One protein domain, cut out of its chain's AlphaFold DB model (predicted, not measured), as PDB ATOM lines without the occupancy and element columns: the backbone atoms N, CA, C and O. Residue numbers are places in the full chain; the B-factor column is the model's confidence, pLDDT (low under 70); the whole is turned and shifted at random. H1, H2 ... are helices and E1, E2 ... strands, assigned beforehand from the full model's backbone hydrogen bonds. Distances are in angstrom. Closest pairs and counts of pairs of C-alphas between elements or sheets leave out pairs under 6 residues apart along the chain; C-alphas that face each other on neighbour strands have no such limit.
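AT A GLANCE: This is residues 3 to 84 of the 162 residues of an uncharacterized protein of Rhizobium sp. MHM7A (UniProt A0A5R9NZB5). A twisted three-stranded antiparallel sheet, a meander of E1, E2 and E3 side by side in that order, has one helix, H1, over one face; E1 and E2 bend together. The printed part has 82 residues, running E1, E2, E3, H1, with under half in named elements; the class is mixed. It is compact, with a radius of gyration of the C-alphas of 12.6 A and spans of 32 by 32 by 18 A.

HOW THE PARTS SIT: Inner strand E2, residues 40 to 48, forms hairpins with E1, residues 25 to 34, and E3, residues 60 to 64; N 27 and O 46 are 2.9 A apart, N 45 and O 62 3.0 A, within hydrogen-bond range. E1 bends by 95 degrees at residue 31. H1, residues 67 to 82, is on the sheet, its height 5.4 A; its closest C-alphas to E3 are Ala 74 and Gly 62, 3.8 A. Every O i to N i+4 pair in H1 is within hydrogen-bond range.

IN THESE COORDINATES: E1 spans 20.9 A, E2 23.2 A, E3 13.7 A and H1 22.2 A, first to last C-alpha. C-alpha 25 is at (513.361, 710.858, 351.938), C-alpha 82 at (503.952, 722.658, 344.842).

THE WHOLE: The farthest C-alphas, Gly 22 and Lys 37, are 36.1 A apart. The printed part has no cut; link E2 to E3 is long. Residues 7 to 12 and 51 to 57 have pLDDT under 70.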
ATOM      1  N   ILE A   3     516.212 710.253 356.481       86.56
ATOM      2  CA  ILE A   3     517.542 710.360 355.863       86.56
ATOM      3  C   ILE A   3     517.890 709.009 355.235       86.56
ATOM      4  O   ILE A   3     517.714 707.968 355.873       86.56
ATOM      5  N   ALA A   4     518.374 709.005 353.992       83.44
ATOM      6  CA  ALA A   4     518.808 707.779 353.328       83.44
ATOM      7  C   ALA A   4     519.936 707.093 354.121       83.44
ATOM      8  O   ALA A   4     520.926 707.724 354.490       83.44
ATOM      9  N   SER A   5     519.815 705.785 354.359       73.94
ATOM     10  CA  SER A   5     520.725 705.019 355.231       73.94
ATOM     11  C   SER A   5     522.195 705.106 354.809       73.94
ATOM     12  O   SER A   5     523.082 705.224 355.651       73.94
ATOM     13  N   GLN A   6     522.456 705.125 353.501       73.31
ATOM     14  CA  GLN A   6     523.797 705.280 352.927       73.31
ATOM     15  C   GLN A   6     524.436 706.662 353.161       73.31
ATOM     16  O   GLN A   6     525.645 706.796 352.998       73.31
ATOM     17  N   HIS A   7     523.649 707.663 353.564       68.19
ATOM     18  CA  HIS A   7     524.107 709.014 353.897       68.19
ATOM     19  C   HIS A   7     524.042 709.315 355.396       68.19
ATOM     20  O   HIS A   7     524.638 710.286 355.837       68.19
ATOM     21  N   ALA A   8     523.426 708.450 356.208       61.41
ATOM     22  CA  ALA A   8     523.312 708.648 357.655       61.41
ATOM     23  C   ALA A   8     524.671 708.736 358.387       61.41
ATOM     24  O   ALA A   8     524.745 709.251 359.499       61.41
ATOM     25  N   TRP A   9     525.750 708.227 357.786       62.97
ATOM     26  CA  TRP A   9     527.106 708.260 358.347       62.97
ATOM     27  C   TRP A   9     528.046 709.248 357.643       62.97
ATOM     28  O   TRP A   9     529.151 709.473 358.141       62.97
ATOM     29  N   LYS A  10     527.639 709.805 356.497       64.56
ATOM     30  CA  LYS A  10     528.444 710.699 355.660       64.56
ATOM     31  C   LYS A  10     527.986 712.131 355.922       64.56
ATOM     32  O   LYS A  10     526.792 712.385 355.919       64.56
ATOM     33  N   ASP A  11     528.924 713.042 356.180       66.75
ATOM     34  CA  ASP A  11     528.606 714.428 356.553       66.75
ATOM     35  C   ASP A  11     527.673 714.496 357.789       66.75
ATOM     36  O   ASP A  11     526.660 715.188 357.778       66.75
ATOM     37  N   LYS A  12     528.023 713.743 358.854       67.94
ATOM     38  CA  LYS A  12     527.233 713.557 360.099       67.94
ATOM     39  C   LYS A  12     526.839 714.857 360.798       67.94
ATOM     40  O   LYS A  12     525.895 714.870 361.580       67.94
ATOM     41  N   ASP A  13     527.583 715.918 360.523       78.25
ATOM     42  CA  ASP A  13     527.390 717.230 361.130       78.25
ATOM     43  C   ASP A  13     526.304 718.043 360.410       78.25
ATOM     44  O   ASP A  13     525.836 719.054 360.932       78.25
ATOM     45  N   TYR A  14     525.873 717.613 359.218       85.56
ATOM     46  CA  TYR A  14     524.794 718.267 358.495       85.56
ATOM     47  C   TYR A  14     523.429 717.727 358.924       85.56
ATOM     48  O   TYR A  14     523.126 716.545 358.768       85.56
ATOM     49  N   THR A  15     522.576 718.626 359.409       88.56
ATOM     50  CA  THR A  15     521.159 718.350 359.659       88.56
ATOM     51  C   THR A  15     520.327 719.183 358.684       88.56
ATOM     52  O   THR A  15     520.544 720.397 358.628       88.56
ATOM     53  N   PRO A  16     519.394 718.576 357.919       91.19
ATOM     54  CA  PRO A  16     518.490 719.331 357.058       91.19
ATOM     55  C   PRO A  16     517.749 720.407 357.853       91.19
ATOM     56  O   PRO A  16     517.292 720.160 358.971       91.19
ATOM     57  N   ARG A  17     517.679 721.610 357.287       94.19
ATOM     58  CA  ARG A  17     517.204 722.820 357.967       94.19
ATOM     59  C   ARG A  17     515.770 723.186 357.601       94.19
ATOM     60  O   ARG A  17     515.165 723.979 358.317       94.19
ATOM     61  N   HIS A  18     515.248 722.666 356.489       94.19
ATOM     62  CA  HIS A  18     513.901 722.983 356.016       94.19
ATOM     63  C   HIS A  18     512.865 721.939 356.423       94.19
ATOM     64  O   HIS A  18     513.145 720.743 356.517       94.19
ATOM     65  N   ASP A  19     511.626 722.407 356.579       91.38
ATOM     66  CA  ASP A  19     510.464 721.577 356.888       91.38
ATOM     67  C   ASP A  19     509.980 720.828 355.639       91.38
ATOM     68  O   ASP A  19     509.005 721.201 354.977       91.38
ATOM     69  N   TRP A  20     510.689 719.758 355.290       90.44
ATOM     70  CA  TRP A  20     510.282 718.854 354.218       90.44
ATOM     71  C   TRP A  20     508.991 718.109 354.594       90.44
ATOM     72  O   TRP A  20     508.901 717.540 355.687       90.44
ATOM     73  N   PRO A  21     507.985 718.063 353.705       87.56
ATOM     74  CA  PRO A  21     506.661 717.564 354.056       87.56
ATOM     75  C   PRO A  21     506.645 716.041 354.265       87.56
ATOM     76  O   PRO A  21     507.331 715.290 353.570       87.56
ATOM     77  N   GLY A  22     505.813 715.566 355.194       84.69
ATOM     78  CA  GLY A  22     505.557 714.137 355.407       84.69
ATOM     79  C   GLY A  22     506.823 713.287 355.584       84.69
ATOM     80  O   GLY A  22     507.787 713.679 356.248       84.69
ATOM     81  N   ASP A  23     506.827 712.113 354.956       87.00
ATOM     82  CA  ASP A  23     507.912 711.129 355.018       87.00
ATOM     83  C   ASP A  23     508.991 711.323 353.938       87.00
ATOM     84  O   ASP A  23     509.689 710.372 353.591       87.00
ATOM     85  N   THR A  24     509.172 712.563 353.454       89.81
ATOM     86  CA  THR A  24     510.183 712.914 352.439       89.81
ATOM     87  C   THR A  24     511.532 712.278 352.768       89.81
ATOM     88  O   THR A  24     512.103 712.537 353.834       89.81
ATOM     89  N   LEU A  25     512.027 711.441 351.855       91.06
ATOM     90  CA  LEU A  25     513.361 710.858 351.938       91.06
ATOM     91  C   LEU A  25     514.364 711.878 351.395       91.06
ATOM     92  O   LEU A  25     514.128 712.460 350.341       91.06
ATOM     93  N   VAL A  26     515.472 712.101 352.094       92.19
ATOM     94  CA  VAL A  26     516.512 713.052 351.682       92.19
ATOM     95  C   VAL A  26     517.890 712.397 351.636       92.19
ATOM     96  O   VAL A  26     518.200 711.504 352.430       92.19
ATOM     97  N   GLN A  27     518.724 712.858 350.708       92.81
ATOM     98  CA  GLN A  27     520.143 712.517 350.614       92.81
ATOM     99  C   GLN A  27     520.959 713.718 350.133       92.81
ATOM    100  O   GLN A  27     520.439 714.595 349.449       92.81
ATOM    101  N   TRP A  28     522.244 713.764 350.474       92.56
ATOM    102  CA  TRP A  28     523.114 714.882 350.112       92.56
ATOM    103  C   TRP A  28     524.578 714.473 350.026       92.56
ATOM    104  O   TRP A  28     524.984 713.401 350.478       92.56
ATOM    105  N   GLY A  29     525.401 715.358 349.480       90.00
ATOM    106  CA  GLY A  29     526.847 715.221 349.573       90.00
ATOM    107  C   GLY A  29     527.565 716.529 349.297       90.00
ATOM    108  O   GLY A  29     527.145 717.310 348.443       90.00
ATOM    109  N   GLY A  30     528.688 716.741 349.986       89.44
ATOM    110  CA  GLY A  30     529.545 717.914 349.772       89.44
ATOM    111  C   GLY A  30     530.260 717.954 348.413       89.44
ATOM    112  O   GLY A  30     530.808 718.985 348.040       89.44
ATOM    113  N   SER A  31     530.262 716.850 347.659       86.75
ATOM    114  CA  SER A  31     530.832 716.776 346.311       86.75
ATOM    115  C   SER A  31     530.099 715.724 345.479       86.75
ATOM    116  O   SER A  31     530.176 714.523 345.757       86.75
ATOM    117  N   GLY A  32     529.360 716.181 344.473       85.31
ATOM    118  CA  GLY A  32     528.721 715.381 343.437       85.31
ATOM    119  C   GLY A  32     529.122 715.880 342.054       85.31
ATOM    120  O   GLY A  32     529.520 717.031 341.887       85.31
ATOM    121  N   VAL A  33     529.028 715.005 341.056       88.00
ATOM    122  CA  VAL A  33     529.343 715.331 339.660       88.00
ATOM    123  C   VAL A  33     528.045 715.583 338.902       88.00
ATOM    124  O   VAL A  33     527.134 714.753 338.930       88.00
ATOM    125  N   VAL A  34     527.968 716.714 338.207       85.88
ATOM    126  CA  VAL A  34     526.913 717.001 337.232       85.88
ATOM    127  C   VAL A  34     527.434 716.622 335.854       85.88
ATOM    128  O   VAL A  34     528.436 717.161 335.383       85.88
ATOM    129  N   LEU A  35     526.764 715.664 335.214       87.31
ATOM    130  CA  LEU A  35     527.094 715.222 333.862       87.31
ATOM    131  C   LEU A  35     526.380 716.110 332.840       87.31
ATOM    132  O   LEU A  35     525.187 716.384 332.955       87.31
ATOM    133  N   GLY A  36     527.102 716.544 331.814       83.94
ATOM    134  CA  GLY A  36     526.567 717.386 330.751       83.94
ATOM    135  C   GLY A  36     527.642 717.726 329.728       83.94
ATOM    136  O   GLY A  36     528.733 717.163 329.757       83.94
ATOM    137  N   LYS A  37     527.348 718.677 328.832       85.25
ATOM    138  CA  LYS A  37     528.329 719.170 327.848       85.25
ATOM    139  C   LYS A  37     529.582 719.741 328.526       85.25
ATOM    140  O   LYS A  37     530.680 719.543 328.027       85.25
ATOM    141  N   ASN A  38     529.390 720.405 329.668       91.50
ATOM    142  CA  ASN A  38     530.448 720.911 330.537       91.50
ATOM    143  C   ASN A  38     530.239 720.307 331.934       91.50
ATOM    144  O   ASN A  38     529.413 720.828 332.687       91.50
ATOM    145  N   PRO A  39     530.889 719.180 332.262       91.12
ATOM    146  CA  PRO A  39     530.740 718.561 333.570       91.12
ATOM    147  C   PRO A  39     531.392 719.422 334.655       91.12
ATOM    148  O   PRO A  39     532.416 720.062 334.419       91.12
ATOM    149  N   TYR A  40     530.811 719.423 335.849       91.56
ATOM    150  CA  TYR A  40     531.347 720.155 336.995       91.56
ATOM    151  C   TYR A  40     531.019 719.448 338.311       91.56
ATOM    152  O   TYR A  40     530.165 718.558 338.360       91.56
ATOM    153  N   THR A  41     531.723 719.832 339.374       93.62
ATOM    154  CA  THR A  41     531.487 719.347 340.735       93.62
ATOM    155  C   THR A  41     530.746 720.390 341.563       93.62
ATOM    156  O   THR A  41     531.004 721.587 341.456       93.62
ATOM    157  N   THR A  42     529.806 719.939 342.387       94.75
ATOM    158  CA  THR A  42     528.985 720.801 343.250       94.75
ATOM    159  C   THR A  42     528.493 720.010 344.457       94.75
ATOM    160  O   THR A  42     528.378 718.783 344.384       94.75
ATOM    161  N   ALA A  43     528.206 720.683 345.571       93.94
ATOM    162  CA  ALA A  43     527.410 720.070 346.623       93.94
ATOM    163  C   ALA A  43     525.977 719.876 346.112       93.94
ATOM    164  O   ALA A  43     525.469 720.694 345.343       93.94
ATOM    165  N   PHE A  44     525.329 718.796 346.533       94.06
ATOM    166  CA  PHE A  44     523.965 718.489 346.114       94.06
ATOM    167  C   PHE A  44     523.098 718.102 347.306       94.06
ATOM    168  O   PHE A  44     523.581 717.510 348.274       94.06
ATOM    169  N   PHE A  45     521.810 718.407 347.190       94.81
ATOM    170  CA  PHE A  45     520.766 717.959 348.099       94.81
ATOM    171  C   PHE A  45     519.606 717.424 347.265       94.81
ATOM    172  O   PHE A  45     519.086 718.112 346.387       94.81
ATOM    173  N   GLU A  46     519.218 716.182 347.515       93.50
ATOM    174  CA  GLU A  46     518.154 715.491 346.802       93.50
ATOM    175  C   GLU A  46     517.042 715.119 347.777       93.50
ATOM    176  O   GLU A  46     517.259 714.398 348.751       93.50
ATOM    177  N   ALA A  47     515.845 715.616 347.492       92.81
ATOM    178  CA  ALA A  47     514.629 715.311 348.222       92.81
ATOM    179  C   ALA A  47     513.706 714.449 347.359       92.81
ATOM    180  O   ALA A  47     513.514 714.712 346.171       92.81
ATOM    181  N   PHE A  48     513.088 713.452 347.979       90.31
ATOM    182  CA  PHE A  48     512.107 712.548 347.388       90.31
ATOM    183  C   PHE A  48     510.812 712.680 348.191       90.31
ATOM    184  O   PHE A  48     510.570 711.881 349.107       90.31
ATOM    185  N   PRO A  49     510.020 713.738 347.944       85.88
ATOM    186  CA  PRO A  49     508.770 713.921 348.650       85.88
ATOM    187  C   PRO A  49     507.782 712.810 348.307       85.88
ATOM    188  O   PRO A  49     507.813 712.242 347.214       85.88
ATOM    189  N   ASP A  50     506.906 712.490 349.254       76.50
ATOM    190  CA  ASP A  50     505.894 711.465 349.026       76.50
ATOM    191  C   ASP A  50     504.953 711.900 347.889       76.50
ATOM    192  O   ASP A  50     504.464 713.038 347.854       76.50
ATOM    193  N   LYS A  51     504.693 710.970 346.966       67.75
ATOM    194  CA  LYS A  51     503.763 711.127 345.843       67.75
ATOM    195  C   LYS A  51     502.344 711.465 346.313       67.75
ATOM    196  O   LYS A  51     501.609 712.119 345.582       67.75
ATOM    197  N   ASP A  52     501.976 711.025 347.518       66.81
ATOM    198  CA  ASP A  52     500.638 711.227 348.076       66.81
ATOM    199  C   ASP A  52     500.524 712.599 348.767       66.81
ATOM    200  O   ASP A  52     499.428 713.117 348.970       66.81
ATOM    201  N   VAL A  53     501.663 713.220 349.092       63.47
ATOM    202  CA  VAL A  53     501.745 714.523 349.770       63.47
ATOM    203  C   VAL A  53     502.038 715.655 348.784       63.47
ATOM    204  O   VAL A  53     501.735 716.818 349.048       63.47
ATOM    205  N   THR A  54     502.628 715.344 347.632       62.00
ATOM    206  CA  THR A  54     503.108 716.351 346.691       62.00
ATOM    207  C   THR A  54     502.744 715.966 345.256       62.00
ATOM    208  O   THR A  54     503.085 714.888 344.779       62.00
ATOM    209  N   ALA A  55     502.112 716.881 344.507       56.88
ATOM    210  CA  ALA A  55     501.954 716.742 343.047       56.88
ATOM    211  C   ALA A  55     503.328 716.618 342.336       56.88
ATOM    212  O   ALA A  55     503.459 716.136 341.209       56.88
ATOM    213  N   ALA A  56     504.365 717.105 343.020       54.41
ATOM    214  CA  ALA A  56     505.654 716.490 343.365       54.41
ATOM    215  C   ALA A  56     506.188 715.140 342.823       54.41
ATOM    216  O   ALA A  56     507.230 714.725 343.304       54.41
ATOM    217  N   GLY A  57     505.552 714.386 341.921       59.97
ATOM    218  CA  GLY A  57     506.089 713.075 341.504       59.97
ATOM    219  C   GLY A  57     507.567 713.097 341.043       59.97
ATOM    220  O   GLY A  57     507.926 713.784 340.098       59.97
ATOM    221  N   GLY A  58     508.453 712.313 341.659       74.81
ATOM    222  CA  GLY A  58     509.881 712.261 341.304       74.81
ATOM    223  C   GLY A  58     510.790 712.756 342.430       74.81
ATOM    224  O   GLY A  58     510.412 712.696 343.594       74.81
ATOM    225  N   PHE A  59     512.004 713.198 342.088       86.94
ATOM    226  CA  PHE A  59     512.951 713.757 343.054       86.94
ATOM    227  C   PHE A  59     513.351 715.177 342.667       86.94
ATOM    228  O   PHE A  59     513.433 715.518 341.486       86.94
ATOM    229  N   ILE A  60     513.590 715.997 343.680       90.88
ATOM    230  CA  ILE A  60     513.992 717.390 343.555       90.88
ATOM    231  C   ILE A  60     515.454 717.465 343.943       90.88
ATOM    232  O   ILE A  60     515.830 717.067 345.042       90.88
ATOM    233  N   ARG A  61     516.270 717.992 343.035       92.31
ATOM    234  CA  ARG A  61     517.698 718.202 343.251       92.31
ATOM    235  C   ARG A  61     517.996 719.690 343.293       92.31
ATOM    236  O   ARG A  61     517.642 720.409 342.356       92.31
ATOM    237  N   GLY A  62     518.650 720.109 344.366       93.88
ATOM    238  CA  GLY A  62     519.286 721.412 344.486       93.88
ATOM    239  C   GLY A  62     520.804 721.289 344.464       93.88
ATOM    240  O   GLY A  62     521.364 720.246 344.818       93.88
ATOM    241  N   GLU A  63     521.459 722.350 344.008       95.19
ATOM    242  CA  GLU A  63     522.910 722.414 343.812       95.19
ATOM    243  C   GLU A  63     523.472 723.691 344.443       95.19
ATOM    244  O   GLU A  63     522.809 724.726 344.476       95.19
ATOM    245  N   GLY A  64     524.698 723.623 344.966       93.62
ATOM    246  CA  GLY A  64     525.315 724.745 345.672       93.62
ATOM    247  C   GLY A  64     526.803 724.556 345.949       93.62
ATOM    248  O   GLY A  64     527.396 723.513 345.643       93.62
ATOM    249  N   LYS A  65     527.440 725.573 346.542       93.56
ATOM    250  CA  LYS A  65     528.827 725.460 347.034       93.56
ATOM    251  C   LYS A  65     528.886 724.687 348.347       93.56
ATOM    252  O   LYS A  65     529.894 724.055 348.643       93.56
ATOM    253  N   THR A  66     527.808 724.742 349.126       93.69
ATOM    254  CA  THR A  66     527.651 724.026 350.395       93.69
ATOM    255  C   THR A  66     526.385 723.176 350.375       93.69
ATOM    256  O   THR A  66     525.481 723.414 349.574       93.69
ATOM    257  N   ILE A  67     526.297 722.192 351.276       93.69
ATOM    258  CA  ILE A  67     525.084 721.370 351.426       93.69
ATOM    259  C   ILE A  67     523.889 722.251 351.832       93.69
ATOM    260  O   ILE A  67     522.789 722.054 351.330       93.69
ATOM    261  N   ALA A  68     524.127 723.272 352.663       94.50
ATOM    262  CA  ALA A  68     523.120 724.249 353.072       94.50
ATOM    263  C   ALA A  68     522.521 725.010 351.882       94.50
ATOM    264  O   ALA A  68     521.299 725.085 351.767       94.50
ATOM    265  N   GLU A  69     523.373 725.518 350.989       95.56
ATOM    266  CA  GLU A  69     522.937 726.192 349.760       95.56
ATOM    267  C   GLU A  69     522.199 725.233 348.819       95.56
ATOM    268  O   GLU A  69     521.186 725.602 348.227       95.56
ATOM    269  N   ALA A  70     522.679 723.994 348.703       95.44
ATOM    270  CA  ALA A  70     522.023 722.981 347.889       95.44
ATOM    271  C   ALA A  70     520.627 722.627 348.438       95.44
ATOM    272  O   ALA A  70     519.690 722.452 347.658       95.44
ATOM    273  N   GLU A  71     520.455 722.567 349.764       96.25
ATOM    274  CA  GLU A  71     519.141 722.383 350.387       96.25
ATOM    275  C   GLU A  71     518.225 723.588 350.139       96.25
ATOM    276  O   GLU A  71     517.055 723.400 349.808       96.25
ATOM    277  N   ASP A  72     518.746 724.817 350.246       96.81
ATOM    278  CA  ASP A  72     517.985 726.039 349.961       96.81
ATOM    279  C   ASP A  72     517.466 726.049 348.509       96.81
ATOM    280  O   ASP A  72     516.282 726.324 348.282       96.81
ATOM    281  N   ASP A  73     518.306 725.686 347.529       95.69
ATOM    282  CA  ASP A  73     517.896 725.553 346.120       95.69
ATOM    283  C   ASP A  73     516.842 724.447 345.944       95.69
ATOM    284  O   ASP A  73     515.803 724.659 345.309       95.69
ATOM    285  N   ALA A  74     517.049 723.278 346.562       94.44
ATOM    286  CA  ALA A  74     516.096 722.172 346.499       94.44
ATOM    287  C   ALA A  74     514.730 722.574 347.082       94.44
ATOM    288  O   ALA A  74     513.685 722.310 346.480       94.44
ATOM    289  N   PHE A  75     514.714 723.243 348.234       93.94
ATOM    290  CA  PHE A  75     513.480 723.631 348.908       93.94
ATOM    291  C   PHE A  75     512.758 724.773 348.182       93.94
ATOM    292  O   PHE A  75     511.526 724.784 348.093       93.94
ATOM    293  N   ALA A  76     513.499 725.710 347.583       93.88
ATOM    294  CA  ALA A  76     512.927 726.740 346.720       93.88
ATOM    295  C   ALA A  76     512.234 726.125 345.493       93.88
ATOM    296  O   ALA A  76     511.101 726.496 345.165       93.88
ATOM    297  N   ARG A  77     512.873 725.134 344.853       91.75
ATOM    298  CA  ARG A  77     512.265 724.355 343.763       91.75
ATOM    299  C   ARG A  77     511.014 723.635 344.243       91.75
ATOM    300  O   ARG A  77     509.973 723.791 343.618       91.75
ATOM    301  N   PHE A  78     511.067 722.956 345.387       91.19
ATOM    302  CA  PHE A  78     509.906 722.295 345.985       91.19
ATOM    303  C   PHE A  78     508.705 723.234 346.178       91.19
ATOM    304  O   PHE A  78     507.594 722.916 345.742       91.19
ATOM    305  N   LYS A  79     508.913 724.421 346.762       91.00
ATOM    306  CA  LYS A  79     507.848 725.428 346.926       91.00
ATOM    307  C   LYS A  79     507.288 725.891 345.584       91.00
ATOM    308  O   LYS A  79     506.072 726.024 345.427       91.00
ATOM    309  N   LYS A  80     508.166 726.123 344.607       90.50
ATOM    310  CA  LYS A  80     507.778 726.526 343.252       90.50
ATOM    311  C   LYS A  80     506.973 725.439 342.545       90.50
ATOM    312  O   LYS A  80     506.011 725.757 341.860       90.50
ATOM    313  N   GLU A  81     507.356 724.171 342.689       89.00
ATOM    314  CA  GLU A  81     506.622 723.051 342.102       89.00
ATOM    315  C   GLU A  81     505.251 722.895 342.751       89.00
ATOM    316  O   GLU A  81     504.253 722.852 342.045       89.00
ATOM    317  N   THR A  82     505.190 722.897 344.082       87.25
ATOM    318  CA  THR A  82     503.952 722.658 344.842       87.25
ATOM    319  C   THR A  82     502.904 723.752 344.645       87.25
ATOM    320  O   THR A  82     501.709 723.476 344.667       87.25
ATOM    321  N   SER A  83     503.332 724.995 344.421       89.25
ATOM    322  CA  SER A  83     502.428 726.119 344.135       89.25
ATOM    323  C   SER A  83     502.055 726.250 342.653       89.25
ATOM    324  O   SER A  83     501.235 727.095 342.293       89.25
ATOM    325  N   CYS A  84     502.650 725.444 341.769       89.38
ATOM    326  CA  CYS A  84     502.437 725.560 340.335       89.38
ATOM    327  C   CYS A  84     501.140 724.869 339.904       89.38
ATOM    328  O   CYS A  84     500.962 723.671 340.105       89.38
TER     329      CYS A  84